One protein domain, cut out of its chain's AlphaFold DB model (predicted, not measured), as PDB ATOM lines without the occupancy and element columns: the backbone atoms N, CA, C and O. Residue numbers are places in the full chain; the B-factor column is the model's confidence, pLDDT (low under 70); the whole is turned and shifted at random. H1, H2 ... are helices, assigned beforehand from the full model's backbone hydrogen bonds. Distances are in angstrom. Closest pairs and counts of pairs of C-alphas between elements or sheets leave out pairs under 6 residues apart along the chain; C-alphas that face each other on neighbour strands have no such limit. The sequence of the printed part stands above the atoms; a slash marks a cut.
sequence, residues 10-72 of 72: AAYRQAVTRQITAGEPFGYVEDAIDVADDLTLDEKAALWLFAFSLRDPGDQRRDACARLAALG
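What this domain is: This is residues 10 to 72 of the 72 residues of an uncharacterized protein of Actinobacteria bacterium (UniProt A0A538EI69). Three helices, H1, H2 and H3, pack side by side as a small bundle with their centres in a triangle, and the longest helix by residues, H4, leads off from the end of H3 as an arm. Residues 65 to 72, of which 65 to 70 belong to H4, stick out free. The printed part has 63 residues, with four named helices in the order H1, H2, H3, H4 and no named strand: the class is all helix. It is compact, with a radius of gyration of the C-alphas of 11.9 A, and spans 33 by 24 by 15 A.

Where its parts are: Find C-alpha 57 at (229.443, 220.695, 244.564); from there H4, residues 57 to 70, runs 20.0 A to C-alpha 70 at (219.416, 204.552, 250.807). Before it look for H3, residues 41 to 53, 18.1 A long. H2 is residues 26 to 34, 12.3 A long. H1, residues 10 to 21, begins at C-alpha 10 at (209.430, 233.553, 240.664) and is 16.4 A long.

How they stand to each other: Start at H4: it is close to H3 but not clearly touching, the closest C-alphas, Phe 52 and Gln 60, being 6.7 A apart, at a steep tilt of 52 degrees, opposite ways. H4 is apart from H1 and H2. H3 and H2, a helical hairpin, touch at Ile 33 and Lys 44, whose C-alphas are the closest at 5.9 A, with a shallow tilt of 17 degrees, opposite ways. H3 touches H1 with residues 47 to 51 alone; the closest C-alphas, Val 16 and Ala 51, are 6.3 A apart, and the helices run the same way at a shallow tilt of 31 degrees. H1 and H2, also a helical hairpin, touch through residues 16 to 20 of H1 alone, closest at the C-alphas of Val 16 and Val 29, 6.6 A, with a shallow tilt of 16 degrees, opposite ways. The helix packing is mostly aligned, the touching pairs being at a shallow tilt. In H1, H2, H3 and H4 every O i to N i+4 pair is within hydrogen-bond range.

The domain as a whole: Look to Ala 11 and Gly 72 for the C-alphas farthest apart, 36.0 A. The printed part has no cut, and its links are tight from H1 to H2 and H3 to H4, and short from H2 to H3. The mean pLDDT of the printed part is 93.5, and residue 72 is under 70.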
ATOM      1  N   ALA A  10     208.386 232.583 240.340       92.50
ATOM      2  CA  ALA A  10     209.430 233.553 240.664       92.50
ATOM      3  C   ALA A  10     209.513 233.881 242.169       92.50
ATOM      4  O   ALA A  10     210.615 234.058 242.691       92.50
ATOM      5  N   ALA A  11     208.377 233.939 242.872       93.00
ATOM      6  CA  ALA A  11     208.345 234.144 244.319       93.00
ATOM      7  C   ALA A  11     208.941 232.940 245.062       93.00
ATOM      8  O   ALA A  11     209.760 233.124 245.965       93.00
ATOM      9  N   TYR A  12     208.612 231.720 244.626       95.06
ATOM     10  CA  TYR A  12     209.212 230.495 245.156       95.06
ATOM     11  C   TYR A  12     210.716 230.434 244.917       95.06
ATOM     12  O   TYR A  12     211.476 230.196 245.852       95.06
ATOM     13  N   ARG A  13     211.170 230.757 243.702       96.12
ATOM     14  CA  ARG A  13     212.601 230.853 243.392       96.12
ATOM     15  C   ARG A  13     213.320 231.809 244.347       96.12
ATOM     16  O   ARG A  13     214.385 231.477 244.857       96.12
ATOM     17  N   GLN A  14     212.738 232.978 244.620       96.31
ATOM     18  CA  GLN A  14     213.324 233.940 245.555       96.31
ATOM     19  C   GLN A  14     213.351 233.404 246.995       96.31
ATOM     20  O   GLN A  14     214.340 233.598 247.700       96.31
ATOM     21  N   ALA A  15     212.285 232.731 247.438       95.38
ATOM     22  CA  ALA A  15     212.229 232.115 248.760       95.38
ATOM     23  C   ALA A  15     213.285 231.010 248.925       95.38
ATOM     24  O   ALA A  15     213.962 230.976 249.950       95.38
ATOM     25  N   VAL A  16     213.474 230.167 247.907       96.19
ATOM     26  CA  VAL A  16     214.529 229.143 247.858       96.19
ATOM     27  C   VAL A  16     215.914 229.784 247.931       96.19
ATOM     28  O   VAL A  16     216.717 229.400 248.776       96.19
ATOM     29  N   THR A  17     216.195 230.814 247.120       96.88
ATOM     30  CA  THR A  17     217.481 231.529 247.186       96.88
ATOM     31  C   THR A  17     217.748 232.085 248.582       96.88
ATOM     32  O   THR A  17     218.871 231.964 249.071       96.88
ATOM     33  N   ARG A  18     216.739 232.670 249.244       96.25
ATOM     34  CA  ARG A  18     216.895 233.192 250.611       96.25
ATOM     35  C   ARG A  18     217.246 232.099 251.613       96.25
ATOM     36  O   ARG A  18     218.162 232.315 252.393       96.25
ATOM     37  N   GLN A  19     216.564 230.958 251.575       95.94
ATOM     38  CA  GLN A  19     216.830 229.845 252.493       95.94
ATOM     39  C   GLN A  19     218.245 229.290 252.305       95.94
ATOM     40  O   GLN A  19     218.996 229.184 253.268       95.94
ATOM     41  N   ILE A  20     218.660 229.054 251.055       95.00
ATOM     42  CA  ILE A  20     220.026 228.598 250.759       95.00
ATOM     43  C   ILE A  20     221.067 229.631 251.216       95.00
ATOM     44  O   ILE A  20     222.053 229.275 251.853       95.00
ATOM     45  N   THR A  21     220.838 230.920 250.946       94.31
ATOM     46  CA  THR A  21     221.763 231.997 251.356       94.31
ATOM     47  C   THR A  21     221.830 232.153 252.878       94.31
ATOM     48  O   THR A  21     222.873 232.520 253.408       94.31
ATOM     49  N   ALA A  22     220.734 231.868 253.583       94.50
ATOM     50  CA  ALA A  22     220.684 231.865 255.042       94.50
ATOM     51  C   ALA A  22     221.379 230.641 255.668       94.50
ATOM     52  O   ALA A  22     221.551 230.606 256.884       94.50
ATOM     53  N   GLY A  23     221.809 229.665 254.859       93.19
ATOM     54  CA  GLY A  23     222.436 228.435 255.339       93.19
ATOM     55  C   GLY A  23     221.438 227.431 255.912       93.19
ATOM     56  O   GLY A  23     221.833 226.581 256.707       93.19
ATOM     57  N   GLU A  24     220.160 227.524 255.530       94.56
ATOM     58  CA  GLU A  24     219.155 226.553 255.954       94.56
ATOM     59  C   GLU A  24     219.530 225.140 255.473       94.56
ATOM     60  O   GLU A  24     219.975 224.972 254.328       94.56
ATOM     61  N   PRO A  25     219.338 224.104 256.312       92.56
ATOM     62  CA  PRO A  25     219.479 222.715 255.901       92.56
ATOM     63  C   PRO A  25     218.694 222.412 254.625       92.56
ATOM     64  O   PRO A  25     217.517 222.750 254.510       92.56
ATOM     65  N   PHE A  26     219.327 221.713 253.678       92.44
ATOM     66  CA  PHE A  26     218.699 221.446 252.385       92.44
ATOM     67  C   PHE A  26     217.385 220.669 252.508       92.44
ATOM     68  O   PHE A  26     216.444 220.995 251.798       92.44
ATOM     69  N   GLY A  27     217.283 219.743 253.467       92.19
ATOM     70  CA  GLY A  27     216.038 219.017 253.739       92.19
ATOM     71  C   GLY A  27     214.850 219.935 254.048       92.19
ATOM     72  O   GLY A  27     213.754 219.674 253.577       92.19
ATOM     73  N   TYR A  28     215.059 221.070 254.727       94.69
ATOM     74  CA  TYR A  28     213.974 222.036 254.947       94.69
ATOM     75  C   TYR A  28     213.560 222.762 253.667       94.69
ATOM     76  O   TYR A  28     212.386 223.082 253.490       94.69
ATOM     77  N   VAL A  29     214.506 223.006 252.760       95.06
ATOM     78  CA  VAL A  29     214.202 223.574 251.442       95.06
ATOM     79  C   VAL A  29     213.433 222.564 250.589       95.06
ATOM     80  O   VAL A  29     212.495 222.956 249.900       95.06
ATOM     81  N   GLU A  30     213.797 221.280 250.656       94.56
ATOM     82  CA  GLU A  30     213.066 220.185 250.005       94.56
ATOM     83  C   GLU A  30     211.632 220.098 250.532       94.56
ATOM     84  O   GLU A  30     210.693 220.186 249.742       94.56
ATOM     85  N   ASP A  31     211.460 220.050 251.854       95.62
ATOM     86  CA  ASP A  31     210.145 220.004 252.493       95.62
ATOM     87  C   ASP A  31     209.280 221.204 252.079       95.62
ATOM     88  O   ASP A  31     208.112 221.043 251.730       95.62
ATOM     89  N   ALA A  32     209.855 222.413 252.051       94.88
ATOM     90  CA  ALA A  32     209.147 223.625 251.643       94.88
ATOM     91  C   ALA A  32     208.687 223.596 250.173       94.88
ATOM     92  O   ALA A  32     207.651 224.179 249.845       94.88
ATOM     93  N   ILE A  33     209.441 222.941 249.283       95.62
ATOM     94  CA  ILE A  33     209.054 222.740 247.879       95.62
ATOM     95  C   ILE A  33     207.966 221.660 247.778       95.62
ATOM     96  O   ILE A  33     206.989 221.834 247.043       95.62
ATOM     97  N   ASP A  34     208.101 220.567 248.529       95.44
ATOM     98  CA  ASP A  34     207.189 219.425 248.471       95.44
ATOM     99  C   ASP A  34     205.785 219.773 248.975       95.44
ATOM    100  O   ASP A  34     204.799 219.385 248.340       95.44
ATOM    101  N   VAL A  35     205.670 220.577 250.037       94.94
ATOM    102  CA  VAL A  35     204.373 220.999 250.604       94.94
ATOM    103  C   VAL A  35     203.701 222.155 249.849       94.94
ATOM    104  O   VAL A  35     202.599 222.565 250.211       94.94
ATOM    105  N   ALA A  36     204.330 222.711 248.808       93.06
ATOM    106  CA  ALA A  36     203.739 223.782 248.006       93.06
ATOM    107  C   ALA A  36     202.642 223.229 247.073       93.06
ATOM    108  O   ALA A  36     202.910 222.789 245.954       93.06
ATOM    109  N   ASP A  37     201.395 223.226 247.544       91.44
ATOM    110  CA  ASP A  37     200.237 222.651 246.835       91.44
ATOM    111  C   ASP A  37     199.876 223.368 245.524       91.44
ATOM    112  O   ASP A  37     199.184 222.819 244.666       91.44
ATOM    113  N   ASP A  38     200.330 224.606 245.347       91.44
ATOM    114  CA  ASP A  38     200.066 225.424 244.166       91.44
ATOM    115  C   ASP A  38     201.138 225.297 243.070       91.44
ATOM    116  O   ASP A  38     201.044 225.985 242.046       91.44
ATOM    117  N   LEU A  39     202.131 224.427 243.266       93.75
ATOM    118  CA  LEU A  39     203.156 224.101 242.279       93.75
ATOM    119  C   LEU A  39     202.879 222.762 241.600       93.75
ATOM    120  O   LEU A  39     202.543 221.767 242.247       93.75
ATOM    121  N   THR A  40     203.089 222.714 240.287       95.50
ATOM    122  CA  THR A  40     203.107 221.443 239.556       95.50
ATOM    123  C   THR A  40     204.342 220.621 239.924       95.50
ATOM    124  O   THR A  40     205.330 221.144 240.439       95.50
ATOM    125  N   LEU A  41     204.321 219.322 239.615       96.12
ATOM    126  CA  LEU A  41     205.484 218.457 239.821       96.12
ATOM    127  C   LEU A  41     206.722 218.963 239.059       96.12
ATOM    128  O   LEU A  41     207.818 218.953 239.610       96.12
ATOM    129  N   ASP A  42     206.542 219.466 237.835       97.31
ATOM    130  CA  ASP A  42     207.636 220.026 237.033       97.31
ATOM    131  C   ASP A  42     208.189 221.320 237.644       97.31
ATOM    132  O   ASP A  42     209.401 221.534 237.664       97.31
ATOM    133  N   GLU A  43     207.319 222.180 238.186       96.62
ATOM    134  CA  GLU A  43     207.734 223.393 238.899       96.62
ATOM    135  C   GLU A  43     208.514 223.051 240.175       96.62
ATOM    136  O   GLU A  43     209.556 223.658 240.437       96.62
ATOM    137  N   LYS A  44     208.062 222.042 240.932       97.38
ATOM    138  CA  LYS A  44     208.778 221.518 242.103       97.38
ATOM    139  C   LYS A  44     210.136 220.944 241.716       97.38
ATOM    140  O   LYS A  44     211.142 221.317 242.311       97.38
ATOM    141  N   ALA A  45     210.196 220.119 240.672       97.00
ATOM    142  CA  ALA A  45     211.444 219.548 240.173       97.00
ATOM    143  C   ALA A  45     212.429 220.633 239.704       97.00
ATOM    144  O   ALA A  45     213.620 220.568 240.012       97.00
ATOM    145  N   ALA A  46     211.942 221.669 239.010       97.62
ATOM    146  CA  ALA A  46     212.763 222.798 238.580       97.62
ATOM    147  C   ALA A  46     213.311 223.602 239.769       97.62
ATOM    148  O   ALA A  46     214.484 223.985 239.763       97.62
ATOM    149  N   LEU A  47     212.494 223.845 240.800       97.75
ATOM    150  CA  LEU A  47     212.941 224.505 242.028       97.75
ATOM    151  C   LEU A  47     213.924 223.650 242.816       97.75
ATOM    152  O   LEU A  47     214.898 224.197 243.325       97.75
ATOM    153  N   TRP A  48     213.707 222.338 242.885       96.69
ATOM    154  CA  TRP A  48     214.617 221.407 243.540       96.69
ATOM    155  C   TRP A  48     215.982 221.415 242.848       96.69
ATOM    156  O   TRP A  48     217.004 221.618 243.501       96.69
ATOM    157  N   LEU A  49     216.011 221.310 241.512       96.44
ATOM    158  CA  LEU A  49     217.249 221.370 240.729       96.44
ATOM    159  C   LEU A  49     217.955 222.721 240.892       96.44
ATOM    160  O   LEU A  49     219.175 222.770 241.062       96.44
ATOM    161  N   PHE A  50     217.193 223.817 240.880       97.31
ATOM    162  CA  PHE A  50     217.724 225.148 241.146       97.31
ATOM    163  C   PHE A  50     218.332 225.237 242.552       97.31
ATOM    164  O   PHE A  50     219.489 225.630 242.678       97.31
ATOM    165  N   ALA A  51     217.602 224.826 243.591       96.56
ATOM    166  CA  ALA A  51     218.069 224.823 244.975       96.56
ATOM    167  C   ALA A  51     219.349 223.997 245.131       96.56
ATOM    168  O   ALA A  51     220.316 224.456 245.737       96.56
ATOM    169  N   PHE A  52     219.371 222.803 244.536       94.31
ATOM    170  CA  PHE A  52     220.519 221.911 244.551       94.31
ATOM    171  C   PHE A  52     221.736 222.582 243.912       94.31
ATOM    172  O   PHE A  52     222.797 222.614 244.529       94.31
ATOM    173  N   SER A  53     221.566 223.215 242.742       94.81
ATOM    174  CA  SER A  53     222.646 223.889 242.004       94.81
ATOM    175  C   SER A  53     223.315 225.049 242.752       94.81
ATOM    176  O   SER A  53     224.455 225.387 242.445       94.81
ATOM    177  N   LEU A  54     222.633 225.650 243.735       94.69
ATOM    178  CA  LEU A  54     223.173 226.743 244.551       94.69
ATOM    179  C   LEU A  54     224.111 226.266 245.670       94.69
ATOM    180  O   LEU A  54     224.761 227.092 246.309       94.69
ATOM    181  N   ARG A  55     224.156 224.960 245.944       92.88
ATOM    182  CA  ARG A  55     224.981 224.368 247.004       92.88
ATOM    183  C   ARG A  55     226.418 224.133 246.554       92.88
ATOM    184  O   ARG A  55     226.717 224.120 245.361       92.88
ATOM    185  N   ASP A  56     227.292 223.867 247.521       92.38
ATOM    186  CA  ASP A  56     228.646 223.398 247.237       92.38
ATOM    187  C   ASP A  56     228.618 222.069 246.442       92.38
ATOM    188  O   ASP A  56     227.887 221.144 246.816       92.38
ATOM    189  N   PRO A  57     229.410 221.923 245.362       91.88
ATOM    190  CA  PRO A  57     229.443 220.695 244.564       91.88
ATOM    191  C   PRO A  57     229.837 219.432 245.350       91.88
ATOM    192  O   PRO A  57     229.417 218.321 245.011       91.88
ATOM    193  N   GLY A  58     230.653 219.569 246.398       92.62
ATOM    194  CA  GLY A  58     231.018 218.473 247.289       92.62
ATOM    195  C   GLY A  58     229.832 217.996 248.125       92.62
ATOM    196  O   GLY A  58     229.612 216.786 248.236       92.62
ATOM    197  N   ASP A  59     229.044 218.933 248.650       89.62
ATOM    198  CA  ASP A  59     227.798 218.655 249.373       89.62
ATOM    199  C   ASP A  59     226.751 218.002 248.474       89.62
ATOM    200  O   ASP A  59     226.183 216.973 248.838       89.62
ATOM    201  N   GLN A  60     226.565 218.541 247.266       91.56
ATOM    202  CA  GLN A  60     225.688 217.961 246.248       91.56
ATOM    203  C   GLN A  60     226.017 216.484 246.009       91.56
ATOM    204  O   GLN A  60     225.146 215.617 246.082       91.56
ATOM    205  N   ARG A  61     227.294 216.178 245.746       93.69
ATOM    206  CA  ARG A  61     227.723 214.808 245.456       93.69
ATOM    207  C   ARG A  61     227.522 213.880 246.652       93.69
ATOM    208  O   ARG A  61     227.076 212.754 246.456       93.69
ATOM    209  N   ARG A  62     227.856 214.327 247.868       92.19
ATOM    210  CA  ARG A  62     227.671 213.518 249.083       92.19
ATOM    211  C   ARG A  62     226.211 213.143 249.284       92.19
ATOM    212  O   ARG A  62     225.921 211.959 249.436       92.19
ATOM    213  N   ASP A  63     225.318 214.122 249.221       89.00
ATOM    214  CA  ASP A  63     223.895 213.891 249.450       89.00
ATOM    215  C   ASP A  63     223.281 213.029 248.347       89.00
ATOM    216  O   ASP A  63     222.528 212.105 248.643       89.00
ATOM    217  N   ALA A  64     223.659 213.253 247.083       89.88
ATOM    218  CA  ALA A  64     223.213 212.416 245.974       89.88
ATOM    219  C   ALA A  64     223.652 210.953 246.152       89.88
ATOM    220  O   ALA A  64     222.842 210.039 245.999       89.88
ATOM    221  N   CYS A  65     224.912 210.713 246.528       93.19
ATOM    222  CA  CYS A  65     225.403 209.366 246.813       93.19
ATOM    223  C   CYS A  65     224.683 208.729 248.009       93.19
ATOM    224  O   CYS A  65     224.319 207.559 247.933       93.19
ATOM    225  N   ALA A  66     224.449 209.482 249.088       90.75
ATOM    226  CA  ALA A  66     223.715 208.992 250.253       90.75
ATOM    227  C   ALA A  66     222.266 208.620 249.897       90.75
ATOM    228  O   ALA A  66     221.786 207.561 250.301       90.75
ATOM    229  N   ARG A  67     221.592 209.444 249.085       87.62
ATOM    230  CA  ARG A  67     220.234 209.181 248.585       87.62
ATOM    231  C   ARG A  67     220.191 207.908 247.740       87.62
ATOM    232  O   ARG A  67     219.307 207.086 247.939       87.62
ATOM    233  N   LEU A  68     221.156 207.724 246.836       93.75
ATOM    234  CA  LEU A  68     221.270 206.506 246.027       93.75
ATOM    235  C   LEU A  68     221.537 205.269 246.893       93.75
ATOM    236  O   LEU A  68     220.915 204.237 246.669       93.75
ATOM    237  N   ALA A  69     222.412 205.377 247.895       94.44
ATOM    238  CA  ALA A  69     222.710 204.282 248.815       94.44
ATOM    239  C   ALA A  69     221.497 203.879 249.669       94.44
ATOM    240  O   ALA A  69     221.321 202.702 249.943       94.44
ATOM    241  N   ALA A  70     220.643 204.831 250.059       90.19
ATOM    242  CA  ALA A  70     219.416 204.552 250.807       90.19
ATOM    243  C   ALA A  70     218.314 203.872 249.968       90.19
ATOM    244  O   ALA A  70     217.354 203.352 250.532       90.19
ATOM    245  N   LEU A  71     218.429 203.916 248.637       89.88
ATOM    246  CA  LEU A  71     217.528 203.245 247.696       89.88
ATOM    247  C   LEU A  71     218.076 201.885 247.216       89.88
ATOM    248  O   LEU A  71     217.382 201.199 246.460       89.88
ATOM    249  N   GLY A  72     219.309 201.534 247.607       58.34
ATOM    250  CA  GLY A  72     219.958 200.236 247.380       58.34
ATOM    251  C   GLY A  72     220.078 199.415 248.657       58.34
ATOM    252  O   GLY A  72     221.022 198.596 248.705       58.34
TER     253      GLY A  72